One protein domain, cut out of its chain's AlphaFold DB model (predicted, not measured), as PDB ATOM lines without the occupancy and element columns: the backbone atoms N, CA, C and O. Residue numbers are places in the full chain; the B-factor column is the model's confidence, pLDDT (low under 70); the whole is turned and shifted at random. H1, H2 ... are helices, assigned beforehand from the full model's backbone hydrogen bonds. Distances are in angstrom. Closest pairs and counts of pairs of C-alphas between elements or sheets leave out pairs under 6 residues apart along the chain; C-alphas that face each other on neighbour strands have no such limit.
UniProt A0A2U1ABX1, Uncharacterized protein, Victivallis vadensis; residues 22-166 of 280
ATOM      1  N   VAL A  22     -15.912  17.226  83.311       44.22
ATOM      2  CA  VAL A  22     -14.606  17.088  82.669       44.22
ATOM      3  C   VAL A  22     -13.936  15.887  83.326       44.22
ATOM      4  O   VAL A  22     -13.408  15.974  84.433       44.22
ATOM      5  N   LEU A  23     -14.020  14.725  82.682       47.91
ATOM      6  CA  LEU A  23     -13.236  13.566  83.093       47.91
ATOM      7  C   LEU A  23     -11.832  13.740  82.524       47.91
ATOM      8  O   LEU A  23     -11.614  13.675  81.318       47.91
ATOM      9  N   ILE A  24     -10.889  14.005  83.419       49.41
ATOM     10  CA  ILE A  24      -9.488  14.207  83.073       49.41
ATOM     11  C   ILE A  24      -8.816  12.833  82.997       49.41
ATOM     12  O   ILE A  24      -8.910  12.044  83.942       49.41
ATOM     13  N   ASP A  25      -8.144  12.538  81.882       61.91
ATOM     14  CA  ASP A  25      -7.340  11.321  81.749       61.91
ATOM     15  C   ASP A  25      -6.232  11.313  82.813       61.91
ATOM     16  O   ASP A  25      -5.460  12.260  82.957       61.91
ATOM     17  N   ILE A  26      -6.122  10.219  83.568       61.62
ATOM     18  CA  ILE A  26      -5.060  10.063  84.562       61.62
ATOM     19  C   ILE A  26      -3.665  10.163  83.928       61.62
ATOM     20  O   ILE A  26      -2.745  10.663  84.571       61.62
ATOM     21  N   HIS A  27      -3.506   9.757  82.664       68.12
ATOM     22  CA  HIS A  27      -2.256   9.929  81.931       68.12
ATOM     23  C   HIS A  27      -1.942  11.405  81.729       68.12
ATOM     24  O   HIS A  27      -0.798  11.786  81.948       68.12
ATOM     25  N   SER A  28      -2.944  12.238  81.415       72.12
ATOM     26  CA  SER A  28      -2.768  13.678  81.203       72.12
ATOM     27  C   SER A  28      -2.340  14.395  82.494       72.12
ATOM     28  O   SER A  28      -1.454  15.251  82.465       72.12
ATOM     29  N   LEU A  29      -2.859  13.966  83.652       67.81
ATOM     30  CA  LEU A  29      -2.432  14.445  84.977       67.81
ATOM     31  C   LEU A  29      -1.012  14.008  85.355       67.81
ATOM     32  O   LEU A  29      -0.306  14.722  86.065       67.81
ATOM     33  N   LEU A  30      -0.602  12.827  84.901       69.81
ATOM     34  CA  LEU A  30       0.675  12.207  85.247       69.81
ATOM     35  C   LEU A  30       1.775  12.468  84.204       69.81
ATOM     36  O   LEU A  30       2.892  11.974  84.363       69.81
ATOM     37  N   VAL A  31       1.499  13.266  83.162       80.19
ATOM     38  CA  VAL A  31       2.525  13.697  82.201       80.19
ATOM     39  C   VAL A  31       3.620  14.500  82.909       80.19
ATOM     40  O   VAL A  31       4.807  14.294  82.647       80.19
ATOM     41  N   THR A  32       3.234  15.372  83.845       78.75
ATOM     42  CA  THR A  32       4.178  16.127  84.671       78.75
ATOM     43  C   THR A  32       4.826  15.208  85.712       78.75
ATOM     44  O   THR A  32       4.111  14.648  86.547       78.75
ATOM     45  N   PRO A  33       6.160  15.050  85.714       75.50
ATOM     46  CA  PRO A  33       6.830  14.152  86.643       75.50
ATOM     47  C   PRO A  33       6.761  14.680  88.078       75.50
ATOM     48  O   PRO A  33       6.986  15.863  88.341       75.50
ATOM     49  N   SER A  34       6.517  13.783  89.033       65.19
ATOM     50  CA  SER A  34       6.637  14.084  90.460       65.19
ATOM     51  C   SER A  34       8.122  14.149  90.838       65.19
ATOM     52  O   SER A  34       8.784  13.111  90.897       65.19
ATOM     53  N   GLY A  35       8.655  15.352  91.056       57.84
ATOM     54  CA  GLY A  35      10.047  15.534  91.472       57.84
ATOM     55  C   GLY A  35      10.323  14.963  92.867       57.84
ATOM     56  O   GLY A  35       9.534  15.144  93.793       57.84
ATOM     57  N   ILE A  36      11.460  14.291  93.022       57.12
ATOM     58  CA  ILE A  36      12.072  13.918  94.300       57.12
ATOM     59  C   ILE A  36      13.170  14.951  94.599       57.12
ATOM     60  O   ILE A  36      13.757  15.526  93.686       57.12
ATOM     61  N   SER A  37      13.479  15.193  95.876       51.56
ATOM     62  CA  SER A  37      14.387  16.260  96.340       51.56
ATOM     63  C   SER A  37      15.794  16.291  95.715       51.56
ATOM     64  O   SER A  37      16.485  17.289  95.878       51.56
ATOM     65  N   ASN A  38      16.227  15.226  95.030       63.50
ATOM     66  CA  ASN A  38      17.567  15.092  94.444       63.50
ATOM     67  C   ASN A  38      17.567  15.075  92.904       63.50
ATOM     68  O   ASN A  38      18.579  14.727  92.296       63.50
ATOM     69  N   ASP A  39      16.442  15.382  92.260       75.50
ATOM     70  CA  ASP A  39      16.339  15.301  90.807       75.50
ATOM     71  C   ASP A  39      16.952  16.501  90.094       75.50
ATOM     72  O   ASP A  39      16.695  17.649  90.454       75.50
ATOM     73  N   SER A  40      17.709  16.238  89.024       86.31
ATOM     74  CA  SER A  40      18.144  17.299  88.117       86.31
ATOM     75  C   SER A  40      16.978  17.746  87.227       86.31
ATOM     76  O   SER A  40      16.173  16.914  86.787       86.31
ATOM     77  N   PRO A  41      16.878  19.042  86.888       86.69
ATOM     78  CA  PRO A  41      15.794  19.527  86.036       86.69
ATOM     79  C   PRO A  41      15.879  18.943  84.626       86.69
ATOM     80  O   PRO A  41      14.855  18.687  84.001       86.69
ATOM     81  N   ARG A  42      17.087  18.629  84.150       88.00
ATOM     82  CA  ARG A  42      17.301  17.911  82.891       88.00
ATOM     83  C   ARG A  42      16.630  16.536  82.893       88.00
ATOM     84  O   ARG A  42      15.939  16.195  81.935       88.00
ATOM     85  N   ARG A  43      16.773  15.774  83.984       87.12
ATOM     86  CA  ARG A  43      16.102  14.477  84.156       87.12
ATOM     87  C   ARG A  43      14.584  14.639  84.167       87.12
ATOM     88  O   ARG A  43      13.885  13.833  83.560       87.12
ATOM     89  N   LEU A  44      14.073  15.669  84.842       87.31
ATOM     90  CA  LEU A  44      12.636  15.952  84.900       87.31
ATOM     91  C   LEU A  44      12.080  16.372  83.534       87.31
ATOM     92  O   LEU A  44      11.024  15.889  83.140       87.31
ATOM     93  N   LEU A  45      12.802  17.196  82.771       89.50
ATOM     94  CA  LEU A  45      12.434  17.552  81.397       89.50
ATOM     95  C   LEU A  45      12.384  16.317  80.494       89.50
ATOM     96  O   LEU A  45      11.425  16.149  79.745       89.50
ATOM     97  N   ALA A  46      13.368  15.422  80.600       89.12
ATOM     98  CA  ALA A  46      13.354  14.161  79.866       89.12
ATOM     99  C   ALA A  46      12.178  13.264  80.286       89.12
ATOM    100  O   ALA A  46      11.452  12.764  79.433       89.12
ATOM    101  N   ALA A  47      11.932  13.099  81.588       87.12
ATOM    102  CA  ALA A  47      10.815  12.293  82.074       87.12
ATOM    103  C   ALA A  47       9.460  12.830  81.605       87.12
ATOM    104  O   ALA A  47       8.606  12.064  81.162       87.12
ATOM    105  N   TRP A  48       9.296  14.152  81.622       89.56
ATOM    106  CA  TRP A  48       8.133  14.794  81.036       89.56
ATOM    107  C   TRP A  48       8.033  14.499  79.541       89.56
ATOM    108  O   TRP A  48       7.010  13.999  79.088       89.56
ATOM    109  N   GLY A  49       9.097  14.744  78.777       89.69
ATOM    110  CA  GLY A  49       9.118  14.490  77.340       89.69
ATOM    111  C   GLY A  49       8.706  13.060  76.979       89.69
ATOM    112  O   GLY A  49       7.868  12.864  76.101       89.69
ATOM    113  N   GLN A  50       9.210  12.068  77.713       88.38
ATOM    114  CA  GLN A  50       8.808  10.670  77.558       88.38
ATOM    115  C   GLN A  50       7.316  10.454  77.853       88.38
ATOM    116  O   GLN A  50       6.619   9.817  77.057       88.38
ATOM    117  N   ASN A  51       6.813  10.963  78.980       86.94
ATOM    118  CA  ASN A  51       5.403  10.808  79.334       86.94
ATOM    119  C   ASN A  51       4.486  11.503  78.322       86.94
ATOM    120  O   ASN A  51       3.415  10.986  78.018       86.94
ATOM    121  N   LEU A  52       4.921  12.640  77.777       89.31
ATOM    122  CA  LEU A  52       4.185  13.419  76.790       89.31
ATOM    123  C   LEU A  52       4.136  12.709  75.435       89.31
ATOM    124  O   LEU A  52       3.061  12.617  74.857       89.31
ATOM    125  N   ILE A  53       5.258  12.153  74.960       88.25
ATOM    126  CA  ILE A  53       5.283  11.292  73.765       88.25
ATOM    127  C   ILE A  53       4.329  10.112  73.962       88.25
ATOM    128  O   ILE A  53       3.493   9.842  73.105       88.25
ATOM    129  N   SER A  54       4.416   9.440  75.111       83.94
ATOM    130  CA  SER A  54       3.571   8.282  75.424       83.94
ATOM    131  C   SER A  54       2.084   8.651  75.435       83.94
ATOM    132  O   SER A  54       1.258   7.931  74.878       83.94
ATOM    133  N   PHE A  55       1.742   9.790  76.045       85.06
ATOM    134  CA  PHE A  55       0.376  10.302  76.086       85.06
ATOM    135  C   PHE A  55      -0.118  10.705  74.694       85.06
ATOM    136  O   PHE A  55      -1.224  10.346  74.309       85.06
ATOM    137  N   LEU A  56       0.710  11.372  73.891       86.94
ATOM    138  CA  LEU A  56       0.348  11.756  72.530       86.94
ATOM    139  C   LEU A  56       0.116  10.531  71.634       86.94
ATOM    140  O   LEU A  56      -0.848  10.508  70.874       86.94
ATOM    141  N   LEU A  57       0.943   9.486  71.756       81.44
ATOM    142  CA  LEU A  57       0.730   8.215  71.059       81.44
ATOM    143  C   LEU A  57      -0.589   7.556  71.476       81.44
ATOM    144  O   LEU A  57      -1.334   7.109  70.607       81.44
ATOM    145  N   LEU A  58      -0.916   7.554  72.773       78.69
ATOM    146  CA  LEU A  58      -2.207   7.067  73.272       78.69
ATOM    147  C   LEU A  58      -3.377   7.835  72.640       78.69
ATOM    148  O   LEU A  58      -4.333   7.222  72.169       78.69
ATOM    149  N   GLU A  59      -3.286   9.162  72.577       79.12
ATOM    150  CA  GLU A  59      -4.326  10.021  72.005       79.12
ATOM    151  C   GLU A  59      -4.475   9.828  70.484       79.12
ATOM    152  O   GLU A  59      -5.596   9.811  69.969       79.12
ATOM    153  N   ILE A  60      -3.370   9.603  69.765       78.19
ATOM    154  CA  ILE A  60      -3.373   9.227  68.342       78.19
ATOM    155  C   ILE A  60      -4.067   7.871  68.170       78.19
ATOM    156  O   ILE A  60      -5.029   7.757  67.411       78.19
ATOM    157  N   THR A  61      -3.652   6.846  68.919       72.25
ATOM    158  CA  THR A  61      -4.290   5.523  68.866       72.25
ATOM    159  C   THR A  61      -5.755   5.567  69.301       72.25
ATOM    160  O   THR A  61      -6.515   4.709  68.876       72.25
ATOM    161  N   ARG A  62      -6.181   6.556  70.100       68.88
ATOM    162  CA  ARG A  62      -7.584   6.775  70.495       68.88
ATOM    163  C   ARG A  62      -8.426   7.418  69.394       68.88
ATOM    164  O   ARG A  62      -9.585   7.045  69.231       68.88
ATOM    165  N   LYS A  63      -7.882   8.395  68.667       73.06
ATOM    166  CA  LYS A  63      -8.623   9.156  67.643       73.06
ATOM    167  C   LYS A  63      -8.662   8.456  66.284       73.06
ATOM    168  O   LYS A  63      -9.668   8.545  65.589       73.06
ATOM    169  N   TYR A  64      -7.616   7.709  65.936       71.00
ATOM    170  CA  TYR A  64      -7.498   7.021  64.648       71.00
ATOM    171  C   TYR A  64      -7.788   5.495  64.601       71.00
ATOM    172  O   TYR A  64      -7.576   4.920  63.537       71.00
ATOM    173  N   PRO A  65      -8.313   4.791  65.633       56.31
ATOM    174  CA  PRO A  65      -8.509   3.336  65.572       56.31
ATOM    175  C   PRO A  65      -9.759   2.919  64.773       56.31
ATOM    176  O   PRO A  65      -9.958   1.734  64.531       56.31
ATOM    177  N   VAL A  66     -10.620   3.874  64.389       46.94
ATOM    178  CA  VAL A  66     -11.950   3.637  63.780       46.94
ATOM    179  C   VAL A  66     -12.040   4.139  62.331       46.94
ATOM    180  O   VAL A  66     -13.028   3.887  61.643       46.94
ATOM    181  N   LEU A  67     -11.029   4.846  61.827       47.69
ATOM    182  CA  LEU A  67     -11.061   5.359  60.459       47.69
ATOM    183  C   LEU A  67     -10.617   4.251  59.500       47.69
ATOM    184  O   LEU A  67      -9.485   3.780  59.576       47.69
ATOM    185  N   ASN A  68     -11.501   3.851  58.573       49.97
ATOM    186  CA  ASN A  68     -11.054   3.221  57.328       49.97
ATOM    187  C   ASN A  68      -9.925   4.102  56.790       49.97
ATOM    188  O   ASN A  68     -10.145   5.300  56.594       49.97
ATOM    189  N   MET A  69      -8.738   3.532  56.580       52.53
ATOM    190  CA  MET A  69      -7.557   4.260  56.089       52.53
ATOM    191  C   MET A  69      -7.863   5.069  54.812       52.53
ATOM    192  O   MET A  69      -7.211   6.073  54.540       52.53
ATOM    193  N   ASP A  70      -8.919   4.680  54.092       53.66
ATOM    194  CA  ASP A  70      -9.468   5.313  52.891       53.66
ATOM    195  C   ASP A  70     -10.152   6.681  53.121       53.66
ATOM    196  O   ASP A  70     -10.401   7.400  52.157       53.66
ATOM    197  N   MET A  71     -10.479   7.056  54.368       54.84
ATOM    198  CA  MET A  71     -11.137   8.335  54.708       54.84
ATOM    199  C   MET A  71     -10.186   9.408  55.259       54.84
ATOM    200  O   MET A  71     -10.618  10.533  55.508       54.84
ATOM    201  N   LEU A  72      -8.902   9.092  55.448       61.44
ATOM    202  CA  LEU A  72      -7.907  10.058  55.911       61.44
ATOM    203  C   LEU A  72      -7.485  10.983  54.768       61.44
ATOM    204  O   LEU A  72      -7.136  10.529  53.676       61.44
ATOM    205  N   SER A  73      -7.469  12.292  55.023       64.75
ATOM    206  CA  SER A  73      -6.901  13.235  54.063       64.75
ATOM    207  C   SER A  73      -5.405  12.945  53.873       64.75
ATOM    208  O   SER A  73      -4.720  12.484  54.790       64.75
ATOM    209  N   GLY A  74      -4.861  13.218  52.681       73.06
ATOM    210  CA  GLY A  74      -3.489  12.815  52.335       73.06
ATOM    211  C   GLY A  74      -2.417  13.266  53.341       73.06
ATOM    212  O   GLY A  74      -1.467  12.528  53.582       73.06
ATOM    213  N   LYS A  75      -2.591  14.428  53.987       78.75
ATOM    214  CA  LYS A  75      -1.641  14.955  54.984       78.75
ATOM    215  C   LYS A  75      -1.752  14.283  56.354       78.75
ATOM    216  O   LYS A  75      -0.740  14.130  57.032       78.75
ATOM    217  N   GLU A  76      -2.953  13.895  56.770       76.56
ATOM    218  CA  GLU A  76      -3.155  13.157  58.023       76.56
ATOM    219  C   GLU A  76      -2.618  11.734  57.889       76.56
ATOM    220  O   GLU A  76      -1.916  11.262  58.778       76.56
ATOM    221  N   ASN A  77      -2.855  11.090  56.742       78.81
ATOM    222  CA  ASN A  77      -2.273   9.783  56.444       78.81
ATOM    223  C   ASN A  77      -0.735   9.846  56.414       78.81
ATOM    224  O   ASN A  77      -0.072   9.014  57.026       78.81
ATOM    225  N   GLU A  78      -0.151  10.874  55.787       83.06
ATOM    226  CA  GLU A  78       1.305  11.087  55.798       83.06
ATOM    227  C   GLU A  78       1.853  11.275  57.226       83.06
ATOM    228  O   GLU A  78       2.912  10.745  57.567       83.06
ATOM    229  N   TYR A  79       1.132  12.004  58.084       85.94
ATOM    230  CA  TYR A  79       1.498  12.145  59.493       85.94
ATOM    231  C   TYR A  79       1.454  10.801  60.232       85.94
ATOM    232  O   TYR A  79       2.429  10.442  60.891       85.94
ATOM    233  N   LEU A  80       0.374  10.028  60.089       83.06
ATOM    234  CA  LEU A  80       0.245   8.722  60.740       83.06
ATOM    235  C   LEU A  80       1.286   7.717  60.246       83.06
ATOM    236  O   LEU A  80       1.813   6.957  61.052       83.06
ATOM    237  N   GLN A  81       1.650   7.752  58.963       82.00
ATOM    238  CA  GLN A  81       2.757   6.951  58.433       82.00
ATOM    239  C   GLN A  81       4.081   7.314  59.108       82.00
ATOM    240  O   GLN A  81       4.799   6.420  59.551       82.00
ATOM    241  N   LYS A  82       4.380   8.610  59.276       87.44
ATOM    242  CA  LYS A  82       5.578   9.058  60.009       87.44
ATOM    243  C   LYS A  82       5.553   8.609  61.470       87.44
ATOM    244  O   LYS A  82       6.589   8.205  61.991       87.44
ATOM    245  N   VAL A  83       4.390   8.652  62.125       86.19
ATOM    246  CA  VAL A  83       4.215   8.152  63.501       86.19
ATOM    247  C   VAL A  83       4.417   6.638  63.568       86.19
ATOM    248  O   VAL A  83       5.116   6.174  64.463       86.19
ATOM    249  N   SER A  84       3.890   5.874  62.607       81.38
ATOM    250  CA  SER A  84       4.108   4.424  62.517       81.38
ATOM    251  C   SER A  84       5.590   4.099  62.359       81.38
ATOM    252  O   SER A  84       6.130   3.329  63.147       81.38
ATOM    253  N   SER A  85       6.281   4.755  61.420       83.56
ATOM    254  CA  SER A  85       7.723   4.573  61.225       83.56
ATOM    255  C   SER A  85       8.534   4.955  62.465       83.56
ATOM    256  O   SER A  85       9.508   4.279  62.784       83.56
ATOM    257  N   PHE A  86       8.127   6.003  63.189       88.00
ATOM    258  CA  PHE A  86       8.752   6.387  64.455       88.00
ATOM    259  C   PHE A  86       8.559   5.328  65.552       88.00
ATOM    260  O   PHE A  86       9.491   5.054  66.306       88.00
ATOM    261  N   ILE A  87       7.364   4.735  65.662       80.62
ATOM    262  CA  ILE A  87       7.100   3.652  66.619       80.62
ATOM    263  C   ILE A  87       7.944   2.432  66.257       80.62
ATOM    264  O   ILE A  87       8.613   1.891  67.129       80.62
ATOM    265  N   GLU A  88       7.945   2.023  64.989       78.50
ATOM    266  CA  GLU A  88       8.702   0.866  64.502       78.50
ATOM    267  C   GLU A  88      10.206   1.014  64.753       78.50
ATOM    268  O   GLU A  88      10.837   0.068  65.224       78.50
ATOM    269  N   SER A  89      10.780   2.203  64.533       82.50
ATOM    270  CA  SER A  89      12.205   2.448  64.790       82.50
ATOM    271  C   SER A  89      12.579   2.442  66.277       82.50
ATOM    272  O   SER A  89      13.756   2.326  66.616       82.50
ATOM    273  N   HIS A  90      11.593   2.528  67.175       78.75
ATOM    274  CA  HIS A  90      11.798   2.636  68.618       78.75
ATOM    275  C   HIS A  90      11.038   1.585  69.439       78.75
ATOM    276  O   HIS A  90      10.999   1.706  70.667       78.75
ATOM    277  N   ILE A  91      10.454   0.564  68.808       68.50
ATOM    278  CA  ILE A  91       9.494  -0.357  69.441       68.50
ATOM    279  C   ILE A  91      10.098  -1.150  70.607       68.50
ATOM    280  O   ILE A  91       9.438  -1.376  71.621       68.50
ATOM    281  N   ASP A  92      11.391  -1.467  70.521       64.69
ATOM    282  CA  ASP A  92      12.138  -2.181  71.565       64.69
ATOM    283  C   ASP A  92      12.555  -1.275  72.736       64.69
ATOM    284  O   ASP A  92      13.110  -1.714  73.749       64.69
ATOM    285  N   SER A  93      12.300   0.026  72.624       65.12
ATOM    286  CA  SER A  93      12.750   1.010  73.588       65.12
ATOM    287  C   SER A  93      11.718   1.228  74.690       65.12
ATOM    288  O   SER A  93      10.651   1.809  74.480       65.12
ATOM    289  N   LYS A  94      12.093   0.874  75.926       64.81
ATOM    290  CA  LYS A  94      11.266   1.101  77.127       64.81
ATOM    291  C   LYS A  94      10.846   2.564  77.326       64.81
ATOM    292  O   LYS A  94       9.901   2.821  78.067       64.81
ATOM    293  N   SER A  95      11.526   3.512  76.678       65.44
ATOM    294  CA  SER A  95      11.210   4.937  76.766       65.44
ATOM    295  C   SER A  95      10.071   5.412  75.856       65.44
ATOM    296  O   SER A  95       9.770   6.598  75.864       65.44
ATOM    297  N   LEU A  96       9.427   4.527  75.083       62.78
ATOM    298  CA  LEU A  96       8.132   4.825  74.448       62.78
ATOM    299  C   LEU A  96       6.932   4.581  75.373       62.78
ATOM    300  O   LEU A  96       5.825   5.011  75.063       62.78
ATOM    301  N   PHE A  97       7.131   3.859  76.479       67.81
ATOM    302  CA  PHE A  97       6.049   3.542  77.401       67.81
ATOM    303  C   PHE A  97       5.897   4.619  78.468       67.81
ATOM    304  O   PHE A  97       6.879   5.165  78.989       67.81
ATOM    305  N   PHE A  98       4.639   4.849  78.842       70.12
ATOM    306  CA  PHE A  98       4.269   5.756  79.914       70.12
ATOM    307  C   PHE A  98       4.912   5.313  81.234       70.12
ATOM    308  O   PHE A  98       4.700   4.186  81.689       70.12
ATOM    309  N   ASN A  99       5.720   6.185  81.841       69.75
ATOM    310  CA  ASN A  99       6.518   5.840  83.014       69.75
ATOM    311  C   ASN A  99       6.639   7.025  83.991       69.75
ATOM    312  O   ASN A  99       7.728   7.567  84.188       69.75
ATOM    313  N   PRO A 100       5.537   7.415  84.652       64.56
ATOM    314  CA  PRO A 100       5.461   8.655  85.427       64.56
ATOM    315  C   PRO A 100       6.354   8.668  86.676       64.56
ATOM    316  O   PRO A 100       6.663   9.732  87.207       64.56
ATOM    317  N   HIS A 101       6.783   7.493  87.144       66.12
ATOM    318  CA  HIS A 101       7.576   7.332  88.368       66.12
ATOM    319  C   HIS A 101       8.909   6.612  88.150       66.12
ATOM    320  O   HIS A 101       9.623   6.337  89.115       66.12
ATOM    321  N   GLY A 102       9.242   6.248  86.913       65.75
ATOM    322  CA  GLY A 102      10.459   5.499  86.641       65.75
ATOM    323  C   GLY A 102      11.667   6.380  86.359       65.75
ATOM    324  O   GLY A 102      11.582   7.592  86.157       65.75
ATOM    325  N   LEU A 103      12.825   5.726  86.351       69.44
ATOM    326  CA  LEU A 103      14.066   6.330  85.890       69.44
ATOM    327  C   LEU A 103      14.051   6.429  84.367       69.44
ATOM    328  O   LEU A 103      13.572   5.524  83.680       69.44
ATOM    329  N   VAL A 104      14.588   7.535  83.867       77.31
ATOM    330  CA  VAL A 104      14.590   7.886  82.450       77.31
ATOM    331  C   VAL A 104      16.022   8.158  82.022       77.31
ATOM    332  O   VAL A 104      16.754   8.848  82.731       77.31
ATOM    333  N   ASP A 105      16.402   7.595  80.877       83.00
ATOM    334  CA  ASP A 105      17.634   7.943  80.175       83.00
ATOM    335  C   ASP A 105      17.400   9.259  79.429       83.00
ATOM    336  O   ASP A 105      16.644   9.323  78.456       83.00
ATOM    337  N   ASP A 106      17.998  10.331  79.937       82.38
ATOM    338  CA  ASP A 106      17.764  11.681  79.443       82.38
ATOM    339  C   ASP A 106      18.347  11.919  78.046       82.38
ATOM    340  O   ASP A 106      17.818  12.737  77.295       82.38
ATOM    341  N   SER A 107      19.404  11.195  77.680       83.56
ATOM    342  CA  SER A 107      20.056  11.318  76.378       83.56
ATOM    343  C   SER A 107      19.216  10.645  75.300       83.56
ATOM    344  O   SER A 107      18.870  11.288  74.308       83.56
ATOM    345  N   LEU A 108      18.772   9.412  75.563       84.44
ATOM    346  CA  LEU A 108      17.891   8.667  74.664       84.44
ATOM    347  C   LEU A 108      16.551   9.384  74.444       84.44
ATOM    348  O   LEU A 108      16.038   9.435  73.329       84.44
ATOM    349  N   VAL A 109      15.953   9.944  75.500       85.00
ATOM    350  CA  VAL A 109      14.679  10.664  75.354       85.00
ATOM    351  C   VAL A 109      14.848  11.974  74.591       85.00
ATOM    352  O   VAL A 109      13.974  12.338  73.808       85.00
ATOM    353  N   ASN A 110      15.969  12.673  74.763       84.44
ATOM    354  CA  ASN A 110      16.224  13.904  74.020       84.44
ATOM    355  C   ASN A 110      16.351  13.668  72.506       84.44
ATOM    356  O   ASN A 110      15.887  14.491  71.722       84.44
ATOM    357  N   GLU A 111      16.956  12.555  72.087       86.69
ATOM    358  CA  GLU A 111      16.995  12.159  70.671       86.69
ATOM    359  C   GLU A 111      15.577  11.935  70.135       86.69
ATOM    360  O   GLU A 111      15.168  12.569  69.163       86.69
ATOM    361  N   LYS A 112      14.759  11.174  70.867       86.94
ATOM    362  CA  LYS A 112      13.361  10.910  70.496       86.94
ATOM    363  C   LYS A 112      12.501  12.158  70.386       86.94
ATOM    364  O   LYS A 112      11.684  12.254  69.478       86.94
ATOM    365  N   LEU A 113      12.669  13.114  71.297       87.94
ATOM    366  CA  LEU A 113      11.928  14.376  71.247       87.94
ATOM    367  C   LEU A 113      12.212  15.164  69.963       87.94
ATOM    368  O   LEU A 113      11.338  15.885  69.494       87.94
ATOM    369  N   LYS A 114      13.419  15.034  69.400       87.88
ATOM    370  CA  LYS A 114      13.803  15.689  68.140       87.88
ATOM    371  C   LYS A 114      13.301  14.934  66.913       87.88
ATOM    372  O   LYS A 114      13.049  15.558  65.888       87.88
ATOM    373  N   GLU A 115      13.186  13.615  67.016       89.75
ATOM    374  CA  GLU A 115      12.737  12.741  65.930       89.75
ATOM    375  C   GLU A 115      11.214  12.592  65.854       89.75
ATOM    376  O   GLU A 115      10.697  12.166  64.819       89.75
ATOM    377  N   PHE A 116      10.487  12.935  66.925       89.25
ATOM    378  CA  PHE A 116       9.041  12.755  66.962       89.25
ATOM    379  C   PHE A 116       8.357  13.544  65.826       89.25
ATOM    380  O   PHE A 116       8.620  14.739  65.659       89.25
ATOM    381  N   PRO A 117       7.462  12.916  65.041       89.69
ATOM    382  CA  PRO A 117       6.864  13.560  63.877       89.69
ATOM    383  C   PRO A 117       6.027  14.798  64.215       89.69
ATOM    384  O   PRO A 117       5.186  14.776  65.114       89.69
ATOM    385  N   ASN A 118       6.186  15.854  63.414       88.12
ATOM    386  CA  ASN A 118       5.312  17.026  63.475       88.12
ATOM    387  C   ASN A 118       3.886  16.665  63.013       88.12
ATOM    388  O   ASN A 118       3.751  16.062  61.943       88.12
ATOM    389  N   PRO A 119       2.834  17.076  63.743       84.81
ATOM    390  CA  PRO A 119       1.450  16.884  63.333       84.81
ATOM    391  C   PRO A 119       1.136  17.669  62.059       84.81
ATOM    392  O   PRO A 119       1.733  18.713  61.774       84.81
ATOM    393  N   ALA A 120       0.170  17.171  61.285       78.44
ATOM    394  CA  ALA A 120      -0.335  17.887  60.122       78.44
ATOM    395  C   ALA A 120      -0.960  19.233  60.560       78.44
ATOM    396  O   ALA A 120      -1.729  19.246  61.519       78.44
ATOM    397  N   PRO A 121      -0.717  20.358  59.856       70.12
ATOM    398  CA  PRO A 121      -1.259  21.671  60.243       70.12
ATOM    399  C   PRO A 121      -2.791  21.760  60.247       70.12
ATOM    400  O   PRO A 121      -3.352  22.674  60.834       70.12
ATOM    401  N   THR A 122      -3.449  20.849  59.532       66.19
ATOM    402  CA  THR A 122      -4.913  20.709  59.433       66.19
ATOM    403  C   THR A 122      -5.441  19.529  60.246       66.19
ATOM    404  O   THR A 122      -6.616  19.204  60.134       66.19
ATOM    405  N   GLY A 123      -4.574  18.875  61.021       71.25
ATOM    406  CA  GLY A 123      -4.949  17.747  61.858       71.25
ATOM    407  C   GLY A 123      -5.715  18.176  63.106       71.25
ATOM    408  O   GLY A 123      -6.017  19.348  63.322       71.25
ATOM    409  N   ASP A 124      -6.002  17.192  63.946       78.75
ATOM    410  CA  ASP A 124      -6.760  17.373  65.177       78.75
ATOM    411  C   ASP A 124      -6.140  18.424  66.121       78.75
ATOM    412  O   ASP A 124      -4.973  18.326  66.514       78.75
ATOM    413  N   GLU A 125      -6.944  19.419  66.505       81.50
ATOM    414  CA  GLU A 125      -6.514  20.555  67.331       81.50
ATOM    415  C   GLU A 125      -5.967  20.124  68.702       81.50
ATOM    416  O   GLU A 125      -5.019  20.735  69.198       81.50
ATOM    417  N   GLU A 126      -6.504  19.057  69.305       79.62
ATOM    418  CA  GLU A 126      -6.033  18.563  70.605       79.62
ATOM    419  C   GLU A 126      -4.656  17.913  70.471       79.62
ATOM    420  O   GLU A 126      -3.771  18.167  71.288       79.62
ATOM    421  N   LEU A 127      -4.439  17.125  69.414       83.56
ATOM    422  CA  LEU A 127      -3.130  16.527  69.138       83.56
ATOM    423  C   LEU A 127      -2.077  17.593  68.832       83.56
ATOM    424  O   LEU A 127      -0.949  17.500  69.318       83.56
ATOM    425  N   ILE A 128      -2.447  18.624  68.068       87.50
ATOM    426  CA  ILE A 128      -1.570  19.765  67.792       87.50
ATOM    427  C   ILE A 128      -1.227  20.492  69.097       87.50
ATOM    428  O   ILE A 128      -0.055  20.789  69.333       87.50
ATOM    429  N   MET A 129      -2.213  20.746  69.960       87.69
ATOM    430  CA  MET A 129      -2.008  21.410  71.252       87.69
ATOM    431  C   MET A 129      -1.053  20.616  72.153       87.69
ATOM    432  O   MET A 129      -0.082  21.182  72.654       87.69
ATOM    433  N   ILE A 130      -1.260  19.303  72.303       87.69
ATOM    434  CA  ILE A 130      -0.376  18.443  73.107       87.69
ATOM    435  C   ILE A 130       1.039  18.430  72.509       87.69
ATOM    436  O   ILE A 130       2.028  18.565  73.234       87.69
ATOM    437  N   TYR A 131       1.150  18.329  71.180       90.69
ATOM    438  CA  TYR A 131       2.433  18.302  70.484       90.69
ATOM    439  C   TYR A 131       3.272  19.565  70.710       90.69
ATOM    440  O   TYR A 131       4.492  19.463  70.814       90.69
ATOM    441  N   GLN A 132       2.665  20.752  70.840       91.31
ATOM    442  CA  GLN A 132       3.400  22.017  71.020       91.31
ATOM    443  C   GLN A 132       4.344  22.021  72.235       91.31
ATOM    444  O   GLN A 132       5.313  22.787  72.266       91.31
ATOM    445  N   PHE A 133       4.113  21.153  73.223       91.19
ATOM    446  CA  PHE A 133       4.986  20.998  74.383       91.19
ATOM    447  C   PHE A 133       6.288  20.230  74.061       91.19
ATOM    448  O   PHE A 133       7.317  20.509  74.676       91.19
ATOM    449  N   ILE A 134       6.298  19.336  73.063       91.69
ATOM    450  CA  ILE A 134       7.463  18.512  72.681       91.69
ATOM    451  C   ILE A 134       8.679  19.354  72.249       91.69
ATOM    452  O   ILE A 134       9.724  19.253  72.900       91.69
ATOM    453  N   PRO A 135       8.594  20.226  71.221       91.25
ATOM    454  CA  PRO A 135       9.753  21.002  70.773       91.25
ATOM    455  C   PRO A 135      10.234  21.988  71.845       91.25
ATOM    456  O   PRO A 135      11.427  22.276  71.950       91.25
ATOM    457  N   ARG A 136       9.320  22.466  72.698       92.00
ATOM    458  CA  ARG A 136       9.637  23.328  73.840       92.00
ATOM    459  C   ARG A 136      10.499  22.590  74.861       92.00
ATOM    460  O   ARG A 136      11.557  23.099  75.229       92.00
ATOM    461  N   ILE A 137      10.107  21.380  75.258       91.00
ATOM    462  CA  ILE A 137      10.896  20.535  76.165       91.00
ATOM    463  C   ILE A 137      12.259  20.204  75.541       91.00
ATOM    464  O   ILE A 137      13.282  20.384  76.202       91.00
ATOM    465  N   ALA A 138      12.291  19.810  74.263       89.81
ATOM    466  CA  ALA A 138      13.532  19.504  73.545       89.81
ATOM    467  C   ALA A 138      14.519  20.684  73.562       89.81
ATOM    468  O   ALA A 138      15.711  20.504  73.812       89.81
ATOM    469  N   SER A 139      14.021  21.907  73.353       89.88
ATOM    470  CA  SER A 139      14.848  23.118  73.395       89.88
ATOM    471  C   SER A 139      15.379  23.431  74.800       89.88
ATOM    472  O   SER A 139      16.513  23.887  74.950       89.88
ATOM    473  N   ALA A 140      14.591  23.143  75.840       89.06
ATOM    474  CA  ALA A 140      14.940  23.465  77.217       89.06
ATOM    475  C   ALA A 140      16.038  22.568  77.793       89.06
ATOM    476  O   ALA A 140      16.826  23.032  78.614       89.06
ATOM    477  N   ILE A 141      16.147  21.318  77.333       86.00
ATOM    478  CA  ILE A 141      17.183  20.365  77.774       86.00
ATOM    479  C   ILE A 141      18.605  20.911  77.548       86.00
ATOM    480  O   ILE A 141      19.522  20.585  78.304       86.00
ATOM    481  N   SER A 142      18.800  21.765  76.541       85.62
ATOM    482  CA  SER A 142      20.097  22.379  76.226       85.62
ATOM    483  C   SER A 142      20.385  23.684  76.983       85.62
ATOM    484  O   SER A 142      21.473  24.235  76.840       85.62
ATOM    485  N   LEU A 143      19.440  24.196  77.779       89.31
ATOM    486  CA  LEU A 143      19.599  25.453  78.518       89.31
ATOM    487  C   LEU A 143      20.352  25.255  79.844       89.31
ATOM    488  O   LEU A 143      20.421  24.135  80.349       89.31
ATOM    489  N   PRO A 144      20.883  26.330  80.458       91.81
ATOM    490  CA  PRO A 144      21.454  26.264  81.802       91.81
ATOM    491  C   PRO A 144      20.437  25.786  82.846       91.81
ATOM    492  O   PRO A 144      19.254  26.112  82.765       91.81
ATOM    493  N   GLU A 145      20.908  25.078  83.873       87.12
ATOM    494  CA  GLU A 145      20.069  24.430  84.894       87.12
ATOM    495  C   GLU A 145      19.060  25.380  85.568       87.12
ATOM    496  O   GLU A 145      17.887  25.052  85.743       87.12
ATOM    497  N   THR A 146      19.488  26.603  85.886       84.56
ATOM    498  CA  THR A 146      18.631  27.640  86.485       84.56
ATOM    499  C   THR A 146      17.458  28.029  85.582       84.56
ATOM    500  O   THR A 146      16.361  28.314  86.064       84.56
ATOM    501  N   VAL A 147      17.668  28.009  84.265       88.62
ATOM    502  CA  VAL A 147      16.637  28.283  83.261       88.62
ATOM    503  C   VAL A 147      15.726  27.070  83.088       88.62
ATOM    504  O   VAL A 147      14.516  27.243  82.966       88.62
ATOM    505  N   GLN A 148      16.270  25.852  83.155       88.69
ATOM    506  CA  GLN A 148      15.488  24.613  83.084       88.69
ATOM    507  C   GLN A 148      14.458  24.513  84.214       88.69
ATOM    508  O   GLN A 148      13.305  24.177  83.957       88.69
ATOM    509  N   TRP A 149      14.832  24.871  85.448       85.44
ATOM    510  CA  TRP A 149      13.899  24.906  86.581       85.44
ATOM    511  C   TRP A 149      12.738  25.872  86.361       85.44
ATOM    512  O   TRP A 149      11.576  25.524  86.578       85.44
ATOM    513  N   ARG A 150      13.042  27.083  85.884       84.88
ATOM    514  CA  ARG A 150      12.015  28.073  85.548       84.88
ATOM    515  C   ARG A 150      11.096  27.560  84.441       84.88
ATOM    516  O   ARG A 150       9.885  27.742  84.525       84.88
ATOM    517  N   PHE A 151      11.671  26.908  83.436       88.00
ATOM    518  CA  PHE A 151      10.935  26.357  82.307       88.00
ATOM    519  C   PHE A 151       9.998  25.220  82.727       88.00
ATOM    520  O   PHE A 151       8.837  25.220  82.333       88.00
ATOM    521  N   LEU A 152      10.463  24.304  83.585       83.12
ATOM    522  CA  LEU A 152       9.643  23.239  84.171       83.12
ATOM    523  C   LEU A 152       8.427  23.805  84.907       83.12
ATOM    524  O   LEU A 152       7.307  23.352  84.684       83.12
ATOM    525  N   TYR A 153       8.637  24.818  85.750       81.88
ATOM    526  CA  TYR A 153       7.540  25.455  86.472       81.88
ATOM    527  C   TYR A 153       6.527  26.087  85.509       81.88
ATOM    528  O   TYR A 153       5.336  25.797  85.595       81.88
ATOM    529  N   GLN A 154       6.996  26.897  84.555       86.44
ATOM    530  CA  GLN A 154       6.130  27.584  83.590       86.44
ATOM    531  C   GLN A 154       5.330  26.607  82.731       86.44
ATOM    532  O   GLN A 154       4.108  26.715  82.671       86.44
ATOM    533  N   LEU A 155       5.996  25.605  82.150       86.44
ATOM    534  CA  LEU A 155       5.312  24.562  81.397       86.44
ATOM    535  C   LEU A 155       4.262  23.853  82.254       86.44
ATOM    536  O   LEU A 155       3.251  23.421  81.715       86.44
ATOM    537  N   SER A 156       4.503  23.669  83.562       81.69
ATOM    538  CA  SER A 156       3.613  22.840  84.396       81.69
ATOM    539  C   SER A 156       2.303  23.554  84.651       81.69
ATOM    540  O   SER A 156       1.238  22.951  84.542       81.69
ATOM    541  N   VAL A 157       2.392  24.863  84.872       79.19
ATOM    542  CA  VAL A 157       1.241  25.750  84.978       79.19
ATOM    543  C   VAL A 157       0.491  25.801  83.650       79.19
ATOM    544  O   VAL A 157      -0.725  25.642  83.639       79.19
ATOM    545  N   GLU A 158       1.196  25.969  82.529       85.94
ATOM    546  CA  GLU A 158       0.564  26.008  81.207       85.94
ATOM    547  C   GLU A 158      -0.139  24.689  80.866       85.94
ATOM    548  O   GLU A 158      -1.284  24.704  80.425       85.94
ATOM    549  N   TRP A 159       0.501  23.545  81.120       83.25
ATOM    550  CA  TRP A 159      -0.103  22.227  80.920       83.25
ATOM    551  C   TRP A 159      -1.361  22.062  81.773       83.25
ATOM    552  O   TRP A 159      -2.410  21.706  81.252       83.25
ATOM    553  N   GLN A 160      -1.298  22.404  83.063       72.69
ATOM    554  CA  GLN A 160      -2.460  22.358  83.956       72.69
ATOM    555  C   GLN A 160      -3.602  23.267  83.482       72.69
ATOM    556  O   GLN A 160      -4.763  22.872  83.551       72.69
ATOM    557  N   GLN A 161      -3.296  24.456  82.961       78.25
ATOM    558  CA  GLN A 161      -4.304  25.339  82.369       78.25
ATOM    559  C   GLN A 161      -4.944  24.709  81.128       78.25
ATOM    560  O   GLN A 161      -6.166  24.749  80.995       78.25
ATOM    561  N   GLN A 162      -4.156  24.069  80.258       76.62
ATOM    562  CA  GLN A 162      -4.689  23.329  79.109       76.62
ATOM    563  C   GLN A 162      -5.533  22.124  79.540       76.62
ATOM    564  O   GLN A 162      -6.546  21.845  78.909       76.62
ATOM    565  N   LEU A 163      -5.185  21.449  80.642       68.88
ATOM    566  CA  LEU A 163      -6.005  20.371  81.202       68.88
ATOM    567  C   LEU A 163      -7.386  20.855  81.656       68.88
ATOM    568  O   LEU A 163      -8.374  20.157  81.459       68.88
ATOM    569  N   VAL A 164      -7.452  22.050  82.249       64.75
ATOM    570  CA  VAL A 164      -8.707  22.663  82.712       64.75
ATOM    571  C   VAL A 164      -9.570  23.149  81.543       64.75
ATOM    572  O   VAL A 164     -10.795  23.116  81.635       64.75
ATOM    573  N   LEU A 165      -8.949  23.604  80.452       64.62
ATOM    574  CA  LEU A 165      -9.643  24.162  79.285       64.62
ATOM    575  C   LEU A 165      -9.943  23.126  78.184       64.62
ATOM    576  O   LEU A 165     -10.793  23.374  77.329       64.62
ATOM    577  N   GLY A 166      -9.241  21.990  78.175       58.53
ATOM    578  CA  GLY A 166      -9.302  20.973  77.124       58.53
ATOM    579  C   GLY A 166     -10.441  19.960  77.281       58.53
ATOM    580  O   GLY A 166     -10.871  19.631  78.385       58.53
TER     581      GLY A 166
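This is residues 22 to 166 of the 280 residues of an uncharacterized protein of Victivallis vadensis (UniProt A0A2U1ABX1). One long helix, H2, is the core, with H5, H6 and H7 packed along it at shallow tilts and H4 packed on it at a steeper one; the hairpin of H6 and H7 folds back on itself. The short H1 sits by H2 and the last part of H7, H3 lies off to the H4 side with looser contact, and the links before and after H2 reach the two ends of the long axis. The printed part has 145 residues, with seven named helices in the order H1 to H7 and no named strand; the class is all helix, with 91 residues in named helices. The whole is compact, with a radius of gyration of the C-alphas of 15.3 A and spans of 50 by 35 by 23 A.

Start at H1, residues 26 to 30: it only just touches H2, residues 41 to 63, with 3 pairs of C-alphas within 8 A, the closest being His 27 and Phe 55 at 6.4 A. H2 is the hub, touching five helices. Next look at H3, residues 74 to 90: it is near H2, and close but not clearly touching H4, residues 106 to 115, the closest C-alphas being Phe 86 and Glu 115 at 7.6 A. H4 touches H2 at a steep tilt of 43 degrees, the same way, closest at the C-alphas of Ala 46 and Asp 106, 5.1 A. H5, residues 125 to 131, touches H2 at a shallow tilt of 30 degrees, opposite ways, closest at the C-alphas of Leu 56 and Ile 130, 6.8 A. H6, residues 133 to 140, touches H2 at a shallow tilt of 19 degrees, opposite ways, with the C-alphas of Leu 45 and Ile 137 closest at 6.2 A. H7, residues 145 to 165, forms a hairpin with H6 at a shallow tilt of 10 degrees, closest at the C-alphas of Ala 140 and Gln 148, 6.0 A. H7 touches H2 with residues 145 to 152 alone, closest at the C-alphas of Pro 41 and Trp 149, 5.7 A. Every O i to N i+4 pair is within hydrogen-bond range in H1 to H6, and 16 of 17 are in H7.

Find C-alpha 26 at (-5.060, 10.063, 84.562), where H1 begins. H2 runs 32.3 A from C-alpha 41 at (15.794, 19.527, 86.036); H3 runs 24.5 A and H4 14.5 A. H7 runs 30.2 A and ends at C-alpha 165, (-9.643, 24.162, 79.285).

The C-alphas of Ser 37 and Asp 70 are the two farthest apart, 50.8 A. The printed part has no cut, and the link from H3 to H4, residues 91 to 105, is long. The mean pLDDT of the printed part is 77.6; 40 residues are under 70, among them 65 to 73 and 91 to 97.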